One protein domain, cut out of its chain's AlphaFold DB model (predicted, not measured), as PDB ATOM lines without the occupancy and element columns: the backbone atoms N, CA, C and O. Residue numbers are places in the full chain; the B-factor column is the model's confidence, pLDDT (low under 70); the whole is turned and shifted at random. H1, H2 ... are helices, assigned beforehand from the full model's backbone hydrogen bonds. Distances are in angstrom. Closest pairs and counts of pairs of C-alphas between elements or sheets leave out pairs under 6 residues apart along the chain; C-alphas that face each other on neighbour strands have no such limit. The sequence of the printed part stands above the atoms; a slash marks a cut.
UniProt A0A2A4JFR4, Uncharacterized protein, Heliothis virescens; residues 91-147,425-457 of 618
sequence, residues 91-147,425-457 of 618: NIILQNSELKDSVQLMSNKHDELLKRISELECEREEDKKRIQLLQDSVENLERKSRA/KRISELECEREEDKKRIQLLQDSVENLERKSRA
ATOM      1  N   ASN A  91     -15.775  62.563  28.530       86.94
ATOM      2  CA  ASN A  91     -16.895  62.841  27.629       86.94
ATOM      3  C   ASN A  91     -16.536  62.577  26.156       86.94
ATOM      4  O   ASN A  91     -17.325  61.968  25.436       86.94
ATOM      5  N   ILE A  92     -15.333  62.961  25.714       87.62
ATOM      6  CA  ILE A  92     -14.832  62.651  24.362       87.62
ATOM      7  C   ILE A  92     -14.705  61.139  24.156       87.62
ATOM      8  O   ILE A  92     -15.092  60.631  23.104       87.62
ATOM      9  N   ILE A  93     -14.176  60.408  25.141       86.88
ATOM     10  CA  ILE A  93     -14.033  58.946  25.077       86.88
ATOM     11  C   ILE A  93     -15.406  58.288  24.924       86.88
ATOM     12  O   ILE A  93     -15.567  57.417  24.068       86.88
ATOM     13  N   LEU A  94     -16.394  58.730  25.706       87.19
ATOM     14  CA  LEU A  94     -17.755  58.209  25.636       87.19
ATOM     15  C   LEU A  94     -18.386  58.478  24.261       87.19
ATOM     16  O   LEU A  94     -18.843  57.543  23.608       87.19
ATOM     17  N   GLN A  95     -18.319  59.722  23.772       85.81
ATOM     18  CA  GLN A  95     -18.828  60.093  22.446       85.81
ATOM     19  C   GLN A  95     -18.155  59.302  21.320       85.81
ATOM     20  O   GLN A  95     -18.824  58.832  20.404       85.81
ATOM     21  N   ASN A  96     -16.837  59.110  21.390       87.81
ATOM     22  CA  ASN A  96     -16.103  58.321  20.402       87.81
ATOM     23  C   ASN A  96     -16.485  56.838  20.442       87.81
ATOM     24  O   ASN A  96     -16.511  56.195  19.392       87.81
ATOM     25  N   SER A  97     -16.795  56.295  21.623       90.06
ATOM     26  CA  SER A  97     -17.322  54.933  21.751       90.06
ATOM     27  C   SER A  97     -18.687  54.806  21.070       90.06
ATOM     28  O   SER A  97     -18.872  53.918  20.245       90.06
ATOM     29  N   GLU A  98     -19.612  55.734  21.338       87.56
ATOM     30  CA  GLU A  98     -20.946  55.751  20.718       87.56
ATOM     31  C   GLU A  98     -20.882  55.925  19.192       87.56
ATOM     32  O   GLU A  98     -21.604  55.255  18.445       87.56
ATOM     33  N   LEU A  99     -19.995  56.804  18.708       88.25
ATOM     34  CA  LEU A  99     -19.751  56.994  17.278       88.25
ATOM     35  C   LEU A  99     -19.207  55.718  16.635       88.25
ATOM     36  O   LEU A  99     -19.668  55.332  15.561       88.25
ATOM     37  N   LYS A 100     -18.266  55.034  17.294       89.25
ATOM     38  CA  LYS A 100     -17.703  53.772  16.806       89.25
ATOM     39  C   LYS A 100     -18.780  52.698  16.663       89.25
ATOM     40  O   LYS A 100     -18.847  52.055  15.615       89.25
ATOM     41  N   ASP A 101     -19.637  52.539  17.666       89.06
ATOM     42  CA  ASP A 101     -20.723  51.556  17.634       89.06
ATOM     43  C   ASP A 101     -21.759  51.897  16.549       89.06
ATOM     44  O   ASP A 101     -22.198  51.020  15.800       89.06
ATOM     45  N   SER A 102     -22.086  53.184  16.390       89.62
ATOM     46  CA  SER A 102     -23.005  53.669  15.350       89.62
ATOM     47  C   SER A 102     -22.463  53.420  13.940       89.62
ATOM     48  O   SER A 102     -23.188  52.943  13.064       89.62
ATOM     49  N   VAL A 103     -21.174  53.688  13.713       89.12
ATOM     50  CA  VAL A 103     -20.506  53.427  12.428       89.12
ATOM     51  C   VAL A 103     -20.436  51.928  12.145       89.12
ATOM     52  O   VAL A 103     -20.706  51.515  11.018       89.12
ATOM     53  N   GLN A 104     -20.147  51.099  13.153       89.44
ATOM     54  CA  GLN A 104     -20.132  49.645  12.987       89.44
ATOM     55  C   GLN A 104     -21.516  49.106  12.602       89.44
ATOM     56  O   GLN A 104     -21.627  48.286  11.688       89.44
ATOM     57  N   LEU A 105     -22.579  49.588  13.254       88.44
ATOM     58  CA  LEU A 105     -23.951  49.219  12.910       88.44
ATOM     59  C   LEU A 105     -24.292  49.622  11.469       88.44
ATOM     60  O   LEU A 105     -24.855  48.820  10.724       88.44
ATOM     61  N   MET A 106     -23.925  50.839  11.063       85.94
ATOM     62  CA  MET A 106     -24.131  51.324   9.696       85.94
ATOM     63  C   MET A 106     -23.350  50.508   8.662       85.94
ATOM     64  O   MET A 106     -23.891  50.220   7.597       85.94
ATOM     65  N   SER A 107     -22.122  50.088   8.979       89.06
ATOM     66  CA  SER A 107     -21.326  49.206   8.118       89.06
ATOM     67  C   SER A 107     -22.020  47.861   7.913       89.06
ATOM     68  O   SER A 107     -22.219  47.443   6.777       89.06
ATOM     69  N   ASN A 108     -22.479  47.222   8.994       88.75
ATOM     70  CA  ASN A 108     -23.177  45.937   8.911       88.75
ATOM     71  C   ASN A 108     -24.472  46.046   8.085       88.75
ATOM     72  O   ASN A 108     -24.747  45.194   7.239       88.75
ATOM     73  N   LYS A 109     -25.254  47.116   8.291       87.00
ATOM     74  CA  LYS A 109     -26.458  47.382   7.490       87.00
ATOM     75  C   LYS A 109     -26.125  47.641   6.019       87.00
ATOM     76  O   LYS A 109     -26.882  47.249   5.134       87.00
ATOM     77  N   HIS A 110     -25.011  48.317   5.736       86.88
ATOM     78  CA  HIS A 110     -24.561  48.549   4.367       86.88
ATOM     79  C   HIS A 110     -24.190  47.238   3.665       86.88
ATOM     80  O   HIS A 110     -24.605  47.027   2.528       86.88
ATOM     81  N   ASP A 111     -23.497  46.329   4.350       88.81
ATOM     82  CA  ASP A 111     -23.162  45.008   3.810       88.81
ATOM     83  C   ASP A 111     -24.420  44.173   3.514       88.81
ATOM     84  O   ASP A 111     -24.519  43.532   2.463       88.81
ATOM     85  N   GLU A 112     -25.419  44.220   4.402       87.94
ATOM     86  CA  GLU A 112     -26.717  43.573   4.184       87.94
ATOM     87  C   GLU A 112     -27.447  44.158   2.963       87.94
ATOM     88  O   GLU A 112     -27.934  43.408   2.111       87.94
ATOM     89  N   LEU A 113     -27.446  45.489   2.818       86.62
ATOM     90  CA  LEU A 113     -27.987  46.160   1.637       86.62
ATOM     91  C   LEU A 113     -27.270  45.743   0.351       86.62
ATOM     92  O   LEU A 113     -27.933  45.455  -0.645       86.62
ATOM     93  N   LEU A 114     -25.936  45.692   0.348       87.56
ATOM     94  CA  LEU A 114     -25.157  45.285  -0.825       87.56
ATOM     95  C   LEU A 114     -25.481  43.849  -1.239       87.56
ATOM     96  O   LEU A 114     -25.694  43.575  -2.424       87.56
ATOM     97  N   LYS A 115     -25.583  42.938  -0.265       90.25
ATOM     98  CA  LYS A 115     -26.014  41.561  -0.517       90.25
ATOM     99  C   LYS A 115     -27.412  41.530  -1.134       90.25
ATOM    100  O   LYS A 115     -27.618  40.853  -2.143       90.25
ATOM    101  N   ARG A 116     -28.352  42.303  -0.585       87.19
ATOM    102  CA  ARG A 116     -29.724  42.361  -1.092       87.19
ATOM    103  C   ARG A 116     -29.800  42.923  -2.511       87.19
ATOM    104  O   ARG A 116     -30.514  42.374  -3.347       87.19
ATOM    105  N   ILE A 117     -29.035  43.970  -2.816       86.44
ATOM    106  CA  ILE A 117     -28.934  44.535  -4.169       86.44
ATOM    107  C   ILE A 117     -28.423  43.477  -5.151       86.44
ATOM    108  O   ILE A 117     -29.005  43.318  -6.224       86.44
ATOM    109  N   SER A 118     -27.399  42.709  -4.771       89.25
ATOM    110  CA  SER A 118     -26.862  41.631  -5.609       89.25
ATOM    111  C   SER A 118     -27.902  40.537  -5.900       89.25
ATOM    112  O   SER A 118     -28.047  40.107  -7.047       89.25
ATOM    113  N   GLU A 119     -28.688  40.129  -4.899       89.19
ATOM    114  CA  GLU A 119     -29.804  39.188  -5.084       89.19
ATOM    115  C   GLU A 119     -30.862  39.750  -6.047       89.19
ATOM    116  O   GLU A 119     -31.266  39.078  -7.000       89.19
ATOM    117  N   LEU A 120     -31.264  41.012  -5.855       86.38
ATOM    118  CA  LEU A 120     -32.234  41.691  -6.717       86.38
ATOM    119  C   LEU A 120     -31.739  41.817  -8.165       86.38
ATOM    120  O   LEU A 120     -32.537  41.719  -9.097       86.38
ATOM    121  N   GLU A 121     -30.442  42.029  -8.381       87.25
ATOM    122  CA  GLU A 121     -29.833  42.039  -9.714       87.25
ATOM    123  C   GLU A 121     -29.858  40.662 -10.372       87.25
ATOM    124  O   GLU A 121     -30.242  40.554 -11.540       87.25
ATOM    125  N   CYS A 122     -29.511  39.611  -9.623       88.19
ATOM    126  CA  CYS A 122     -29.549  38.239 -10.119       88.19
ATOM    127  C   CYS A 122     -30.962  37.861 -10.573       88.19
ATOM    128  O   CYS A 122     -31.157  37.406 -11.703       88.19
ATOM    129  N   GLU A 123     -31.966  38.115  -9.736       87.31
ATOM    130  CA  GLU A 123     -33.343  37.800 -10.095       87.31
ATOM    131  C   GLU A 123     -33.870  38.692 -11.245       87.31
ATOM    132  O   GLU A 123     -34.615  38.218 -12.102       87.31
ATOM    133  N   ARG A 124     -33.448  39.966 -11.344       87.12
ATOM    134  CA  ARG A 124     -33.795  40.849 -12.480       87.12
ATOM    135  C   ARG A 124     -33.284  40.289 -13.808       87.12
ATOM    136  O   ARG A 124     -33.968  40.389 -14.829       87.12
ATOM    137  N   GLU A 125     -32.089  39.703 -13.819       89.44
ATOM    138  CA  GLU A 125     -31.554  39.028 -15.004       89.44
ATOM    139  C   GLU A 125     -32.357  37.770 -15.372       89.44
ATOM    140  O   GLU A 125     -32.548  37.476 -16.557       89.44
ATOM    141  N   GLU A 126     -32.891  37.043 -14.390       90.06
ATOM    142  CA  GLU A 126     -33.818  35.934 -14.641       90.06
ATOM    143  C   GLU A 126     -35.150  36.412 -15.231       90.06
ATOM    144  O   GLU A 126     -35.614  35.856 -16.234       90.06
ATOM    145  N   ASP A 127     -35.725  37.483 -14.681       88.31
ATOM    146  CA  ASP A 127     -36.964  38.089 -15.173       88.31
ATOM    147  C   ASP A 127     -36.800  38.584 -16.623       88.31
ATOM    148  O   ASP A 127     -37.641  38.297 -17.483       88.31
ATOM    149  N   LYS A 128     -35.664  39.216 -16.959       89.75
ATOM    150  CA  LYS A 128     -35.327  39.596 -18.347       89.75
ATOM    151  C   LYS A 128     -35.293  38.392 -19.288       89.75
ATOM    152  O   LYS A 128     -35.887  38.438 -20.368       89.75
ATOM    153  N   LYS A 129     -34.639  37.293 -18.889       91.38
ATOM    154  CA  LYS A 129     -34.614  36.047 -19.682       91.38
ATOM    155  C   LYS A 129     -36.025  35.492 -19.874       91.38
ATOM    156  O   LYS A 129     -36.378  35.061 -20.973       91.38
ATOM    157  N   ARG A 130     -36.854  35.531 -18.829       89.88
ATOM    158  CA  ARG A 130     -38.244  35.058 -18.851       89.88
ATOM    159  C   ARG A 130     -39.111  35.873 -19.813       89.88
ATOM    160  O   ARG A 130     -39.861  35.289 -20.597       89.88
ATOM    161  N   ILE A 131     -38.964  37.196 -19.802       90.69
ATOM    162  CA  ILE A 131     -39.639  38.112 -20.731       90.69
ATOM    163  C   ILE A 131     -39.173  37.866 -22.168       90.69
ATOM    164  O   ILE A 131     -40.006  37.788 -23.070       90.69
ATOM    165  N   GLN A 132     -37.872  37.674 -22.395       92.06
ATOM    166  CA  GLN A 132     -37.341  37.378 -23.727       92.06
ATOM    167  C   GLN A 132     -37.945  36.087 -24.306       92.06
ATOM    168  O   GLN A 132     -38.403  36.072 -25.449       92.06
ATOM    169  N   LEU A 133     -38.030  35.022 -23.501       91.12
ATOM    170  CA  LEU A 133     -38.674  33.768 -23.905       91.12
ATOM    171  C   LEU A 133     -40.157  33.959 -24.254       91.12
ATOM    172  O   LEU A 133     -40.640  33.373 -25.224       91.12
ATOM    173  N   LEU A 134     -40.875  34.791 -23.492       91.50
ATOM    174  CA  LEU A 134     -42.266  35.133 -23.792       91.50
ATOM    175  C   LEU A 134     -42.399  35.885 -25.115       91.50
ATOM    176  O   LEU A 134     -43.252  35.536 -25.927       91.50
ATOM    177  N   GLN A 135     -41.549  36.884 -25.355       91.75
ATOM    178  CA  GLN A 135     -41.549  37.643 -26.606       91.75
ATOM    179  C   GLN A 135     -41.292  36.737 -27.814       91.75
ATOM    180  O   GLN A 135     -41.963  36.867 -28.838       91.75
ATOM    181  N   ASP A 136     -40.353  35.798 -27.700       91.81
ATOM    182  CA  ASP A 136     -40.053  34.860 -28.780       91.81
ATOM    183  C   ASP A 136     -41.177  33.832 -28.989       91.81
ATOM    184  O   ASP A 136     -41.472  33.466 -30.129       91.81
ATOM    185  N   SER A 137     -41.860  33.403 -27.922       91.88
ATOM    186  CA  SER A 137     -43.064  32.565 -28.021       91.88
ATOM    187  C   SER A 137     -44.214  33.296 -28.730       91.88
ATOM    188  O   SER A 137     -44.793  32.757 -29.679       91.88
ATOM    189  N   VAL A 138     -44.492  34.549 -28.358       92.88
ATOM    190  CA  VAL A 138     -45.518  35.383 -29.007       92.88
ATOM    191  C   VAL A 138     -45.184  35.629 -30.479       92.88
ATOM    192  O   VAL A 138     -46.038  35.444 -31.343       92.88
ATOM    193  N   GLU A 139     -43.932  35.951 -30.800       91.62
ATOM    194  CA  GLU A 139     -43.477  36.096 -32.188       91.62
ATOM    195  C   GLU A 139     -43.683  34.799 -32.991       91.62
ATOM    196  O   GLU A 139     -44.122  34.835 -34.142       91.62
ATOM    197  N   ASN A 140     -43.409  33.632 -32.402       91.38
ATOM    198  CA  ASN A 140     -43.655  32.348 -33.062       91.38
ATOM    199  C   ASN A 140     -45.153  32.085 -33.279       91.38
ATOM    200  O   ASN A 140     -45.536  31.583 -34.339       91.38
ATOM    201  N   LEU A 141     -46.003  32.450 -32.314       91.81
ATOM    202  CA  LEU A 141     -47.458  32.390 -32.458       91.81
ATOM    203  C   LEU A 141     -47.951  33.292 -33.597       91.81
ATOM    204  O   LEU A 141     -48.767  32.848 -34.406       91.81
ATOM    205  N   GLU A 142     -47.419  34.510 -33.714       91.44
ATOM    206  CA  GLU A 142     -47.745  35.426 -34.812       91.44
ATOM    207  C   GLU A 142     -47.258  34.926 -36.176       91.44
ATOM    208  O   GLU A 142     -47.958  35.054 -37.183       91.44
ATOM    209  N   ARG A 143     -46.055  34.346 -36.248       90.44
ATOM    210  CA  ARG A 143     -45.559  33.732 -37.493       90.44
ATOM    211  C   ARG A 143     -46.464  32.596 -37.935       90.44
ATOM    212  O   ARG A 143     -46.762  32.472 -39.121       90.44
ATOM    213  N   LYS A 144     -46.912  31.785 -36.979       87.94
ATOM    214  CA  LYS A 144     -47.802  30.662 -37.242       87.94
ATOM    215  C   LYS A 144     -49.200  31.122 -37.661       87.94
ATOM    216  O   LYS A 144     -49.760  30.546 -38.590       87.94
ATOM    217  N   SER A 145     -49.755  32.169 -37.049       88.25
ATOM    218  CA  SER A 145     -51.051  32.710 -37.485       88.25
ATOM    219  C   SER A 145     -50.987  33.228 -38.926       88.25
ATOM    220  O   SER A 145     -51.872  32.916 -39.719       88.25
ATOM    221  N   ARG A 146     -49.883  33.886 -39.306       89.88
ATOM    222  CA  ARG A 146     -49.636  34.400 -40.666       89.88
ATOM    223  C   ARG A 146     -49.089  33.358 -41.656       89.88
ATOM    224  O   ARG A 146     -48.832  33.693 -42.812       89.88
ATOM    225  N   ALA A 147     -48.935  32.088 -41.270       88.38
ATOM    226  CA  ALA A 147     -48.261  31.074 -42.093       88.38
ATOM    227  C   ALA A 147     -48.937  30.815 -43.451       88.38
ATOM    228  O   ALA A 147     -48.249  30.471 -44.417       88.38
ATOM    229  N   LYS A 425     -36.673  52.341   2.771       88.94
ATOM    230  CA  LYS A 425     -38.061  52.573   2.369       88.94
ATOM    231  C   LYS A 425     -38.225  52.429   0.857       88.94
ATOM    232  O   LYS A 425     -39.126  51.724   0.405       88.94
ATOM    233  N   ARG A 426     -37.329  53.034   0.071       88.62
ATOM    234  CA  ARG A 426     -37.386  52.945  -1.390       88.62
ATOM    235  C   ARG A 426     -37.179  51.517  -1.896       88.62
ATOM    236  O   ARG A 426     -37.846  51.110  -2.843       88.62
ATOM    237  N   ILE A 427     -36.286  50.752  -1.271       86.69
ATOM    238  CA  ILE A 427     -36.079  49.332  -1.582       86.69
ATOM    239  C   ILE A 427     -37.351  48.538  -1.288       86.69
ATOM    240  O   ILE A 427     -37.787  47.779  -2.147       86.69
ATOM    241  N   SER A 428     -37.987  48.759  -0.136       87.06
ATOM    242  CA  SER A 428     -39.231  48.073   0.227       87.06
ATOM    243  C   SER A 428     -40.373  48.360  -0.759       87.06
ATOM    244  O   SER A 428     -41.079  47.438  -1.173       87.06
ATOM    245  N   GLU A 429     -40.522  49.612  -1.204       89.19
ATOM    246  CA  GLU A 429     -41.486  49.982  -2.252       89.19
ATOM    247  C   GLU A 429     -41.211  49.225  -3.560       89.19
ATOM    248  O   GLU A 429     -42.114  48.601  -4.122       89.19
ATOM    249  N   LEU A 430     -39.952  49.218  -4.011       85.69
ATOM    250  CA  LEU A 430     -39.538  48.515  -5.227       85.69
ATOM    251  C   LEU A 430     -39.730  46.997  -5.120       85.69
ATOM    252  O   LEU A 430     -40.053  46.349  -6.112       85.69
ATOM    253  N   GLU A 431     -39.549  46.410  -3.938       87.00
ATOM    254  CA  GLU A 431     -39.815  44.990  -3.696       87.00
ATOM    255  C   GLU A 431     -41.305  44.657  -3.788       87.00
ATOM    256  O   GLU A 431     -41.668  43.625  -4.358       87.00
ATOM    257  N   CYS A 432     -42.165  45.541  -3.277       86.94
ATOM    258  CA  CYS A 432     -43.610  45.384  -3.383       86.94
ATOM    259  C   CYS A 432     -44.068  45.446  -4.846       86.94
ATOM    260  O   CYS A 432     -44.731  44.518  -5.317       86.94
ATOM    261  N   GLU A 433     -43.653  46.481  -5.588       88.19
ATOM    262  CA  GLU A 433     -43.925  46.613  -7.030       88.19
ATOM    263  C   GLU A 433     -43.424  45.381  -7.798       88.19
ATOM    264  O   GLU A 433     -44.101  44.829  -8.668       88.19
ATOM    265  N   ARG A 434     -42.248  44.879  -7.423       86.56
ATOM    266  CA  ARG A 434     -41.645  43.719  -8.062       86.56
ATOM    267  C   ARG A 434     -42.416  42.423  -7.829       86.56
ATOM    268  O   ARG A 434     -42.479  41.594  -8.739       86.56
ATOM    269  N   GLU A 435     -42.991  42.207  -6.649       88.81
ATOM    270  CA  GLU A 435     -43.851  41.038  -6.442       88.81
ATOM    271  C   GLU A 435     -45.140  41.110  -7.269       88.81
ATOM    272  O   GLU A 435     -45.629  40.097  -7.783       88.81
ATOM    273  N   GLU A 436     -45.682  42.309  -7.472       90.19
ATOM    274  CA  GLU A 436     -46.797  42.500  -8.399       90.19
ATOM    275  C   GLU A 436     -46.391  42.176  -9.842       90.19
ATOM    276  O   GLU A 436     -47.108  41.449 -10.543       90.19
ATOM    277  N   ASP A 437     -45.206  42.616 -10.265       87.69
ATOM    278  CA  ASP A 437     -44.651  42.299 -11.579       87.69
ATOM    279  C   ASP A 437     -44.406  40.798 -11.763       87.69
ATOM    280  O   ASP A 437     -44.769  40.244 -12.805       87.69
ATOM    281  N   LYS A 438     -43.877  40.091 -10.755       88.94
ATOM    282  CA  LYS A 438     -43.708  38.626 -10.791       88.94
ATOM    283  C   LYS A 438     -45.042  37.914 -11.006       88.94
ATOM    284  O   LYS A 438     -45.147  37.047 -11.885       88.94
ATOM    285  N   LYS A 439     -46.085  38.315 -10.269       91.06
ATOM    286  CA  LYS A 439     -47.449  37.792 -10.456       91.06
ATOM    287  C   LYS A 439     -47.954  38.084 -11.867       91.06
ATOM    288  O   LYS A 439     -48.494  37.193 -12.528       91.06
ATOM    289  N   ARG A 440     -47.736  39.300 -12.376       89.94
ATOM    290  CA  ARG A 440     -48.149  39.687 -13.730       89.94
ATOM    291  C   ARG A 440     -47.413  38.898 -14.812       89.94
ATOM    292  O   ARG A 440     -48.052  38.431 -15.755       89.94
ATOM    293  N   ILE A 441     -46.107  38.679 -14.665       90.81
ATOM    294  CA  ILE A 441     -45.305  37.840 -15.564       90.81
ATOM    295  C   ILE A 441     -45.849  36.412 -15.565       90.81
ATOM    296  O   ILE A 441     -46.037  35.838 -16.637       90.81
ATOM    297  N   GLN A 442     -46.157  35.839 -14.398       89.75
ATOM    298  CA  GLN A 442     -46.736  34.498 -14.311       89.75
ATOM    299  C   GLN A 442     -48.087  34.405 -15.039       89.75
ATOM    300  O   GLN A 442     -48.280  33.495 -15.848       89.75
ATOM    301  N   LEU A 443     -48.981  35.379 -14.843       91.88
ATOM    302  CA  LEU A 443     -50.259  35.445 -15.561       91.88
ATOM    303  C   LEU A 443     -50.065  35.529 -17.083       91.88
ATOM    304  O   LEU A 443     -50.754  34.843 -17.843       91.88
ATOM    305  N   LEU A 444     -49.106  36.336 -17.543       91.56
ATOM    306  CA  LEU A 444     -48.772  36.447 -18.964       91.56
ATOM    307  C   LEU A 444     -48.228  35.131 -19.525       91.56
ATOM    308  O   LEU A 444     -48.603  34.743 -20.629       91.56
ATOM    309  N   GLN A 445     -47.398  34.412 -18.770       91.38
ATOM    310  CA  GLN A 445     -46.913  33.097 -19.180       91.38
ATOM    311  C   GLN A 445     -48.023  32.072 -19.337       91.38
ATOM    312  O   GLN A 445     -48.035  31.339 -20.325       91.38
ATOM    313  N   ASP A 446     -48.952  32.016 -18.390       90.88
ATOM    314  CA  ASP A 446     -50.067  31.079 -18.466       90.88
ATOM    315  C   ASP A 446     -51.020  31.439 -19.615       90.88
ATOM    316  O   ASP A 446     -51.526  30.551 -20.309       90.88
ATOM    317  N   SER A 447     -51.195  32.736 -19.890       93.81
ATOM    318  CA  SER A 447     -51.929  33.219 -21.062       93.81
ATOM    319  C   SER A 447     -51.253  32.801 -22.375       93.81
ATOM    320  O   SER A 447     -51.905  32.218 -23.246       93.81
ATOM    321  N   VAL A 448     -49.939  33.009 -22.502       94.00
ATOM    322  CA  VAL A 448     -49.162  32.606 -23.686       94.00
ATOM    323  C   VAL A 448     -49.180  31.087 -23.870       94.00
ATOM    324  O   VAL A 448     -49.463  30.616 -24.968       94.00
ATOM    325  N   GLU A 449     -48.993  30.306 -22.806       91.88
ATOM    326  CA  GLU A 449     -49.100  28.840 -22.848       91.88
ATOM    327  C   GLU A 449     -50.494  28.387 -23.311       91.88
ATOM    328  O   GLU A 449     -50.628  27.447 -24.099       91.88
ATOM    329  N   ASN A 450     -51.557  29.061 -22.865       92.75
ATOM    330  CA  ASN A 450     -52.913  28.777 -23.325       92.75
ATOM    331  C   ASN A 450     -53.090  29.094 -24.819       92.75
ATOM    332  O   ASN A 450     -53.726  28.321 -25.540       92.75
ATOM    333  N   LEU A 451     -52.513  30.196 -25.305       93.50
ATOM    334  CA  LEU A 451     -52.514  30.540 -26.729       93.50
ATOM    335  C   LEU A 451     -51.710  29.530 -27.560       93.50
ATOM    336  O   LEU A 451     -52.188  29.099 -28.611       93.50
ATOM    337  N   GLU A 452     -50.548  29.079 -27.081       92.94
ATOM    338  CA  GLU A 452     -49.770  28.011 -27.719       92.94
ATOM    339  C   GLU A 452     -50.554  26.700 -27.794       92.94
ATOM    340  O   GLU A 452     -50.606  26.067 -28.854       92.94
ATOM    341  N   ARG A 453     -51.220  26.311 -26.701       92.81
ATOM    342  CA  ARG A 453     -52.065  25.111 -26.663       92.81
ATOM    343  C   ARG A 453     -53.215  25.208 -27.663       92.81
ATOM    344  O   ARG A 453     -53.436  24.267 -28.424       92.81
ATOM    345  N   LYS A 454     -53.913  26.349 -27.716       92.19
ATOM    346  CA  LYS A 454     -54.990  26.607 -28.692       92.19
ATOM    347  C   LYS A 454     -54.473  26.569 -30.129       92.19
ATOM    348  O   LYS A 454     -55.074  25.926 -30.982       92.19
ATOM    349  N   SER A 455     -53.321  27.185 -30.382       91.50
ATOM    350  CA  SER A 455     -52.646  27.180 -31.683       91.50
ATOM    351  C   SER A 455     -52.298  25.761 -32.161       91.50
ATOM    352  O   SER A 455     -52.336  25.482 -33.359       91.50
ATOM    353  N   ARG A 456     -51.989  24.832 -31.248       91.62
ATOM    354  CA  ARG A 456     -51.686  23.420 -31.560       91.62
ATOM    355  C   ARG A 456     -52.902  22.482 -31.488       91.62
ATOM    356  O   ARG A 456     -52.749  21.287 -31.722       91.62
ATOM    357  N   ALA A 457     -54.110  22.986 -31.224       91.62
ATOM    358  CA  ALA A 457     -55.289  22.155 -30.941       91.62
ATOM    359  C   ALA A 457     -55.707  21.214 -32.087       91.62
ATOM    360  O   ALA A 457     -56.261  20.143 -31.818       91.62
TER     361      ALA A 457
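AT A GLANCE: This is residues 91 to 147 and 425 to 457 of the 618 residues of an uncharacterized protein of Heliothis virescens (UniProt A0A2A4JFR4). Two long helices lie side by side as a thin rod, H2 being the shorter and running the same way as H1. They come together over part of their lengths, and residues 91 to 112 of H1 stick out alone at one end. The printed part has 90 residues with two named helices, H1 then H2, and no named strand; its class is all helix. It is extended, with a radius of gyration of the C-alphas of 23.3 A and spans of 82 by 17 by 15 A.

IN THESE COORDINATES: H1, residues 91 to 147, runs 82.8 A from C-alpha 91 at (-16.895, 62.841, 27.629) to C-alpha 147 at (-48.261, 31.074, -42.093). H2, residues 425 to 455, runs 44.9 A and ends with C-alpha 455 at (-52.646, 27.180, -31.683).

HOW THE PARTS SIT: H1 touches H2 with residues 131 to 141 alone, and H2 touches H1 with residues 441 to 455 alone. Their closest C-alphas, those of Leu 141 and Glu 452, are 6.9 A apart. Their lines stand at a shallow tilt of 16 degrees, the same way. In H1 and H2 every O i to N i+4 pair is within hydrogen-bond range.

THE WHOLE: The C-alphas farthest apart, those of Asn 91 and Ala 147, are 82.8 A apart. Residues 148 to 424 are not printed, and C-alphas 147 and 425 are 50.4 A apart across the cut. The mean pLDDT of the printed part is 89.4, and no printed residue is under 70.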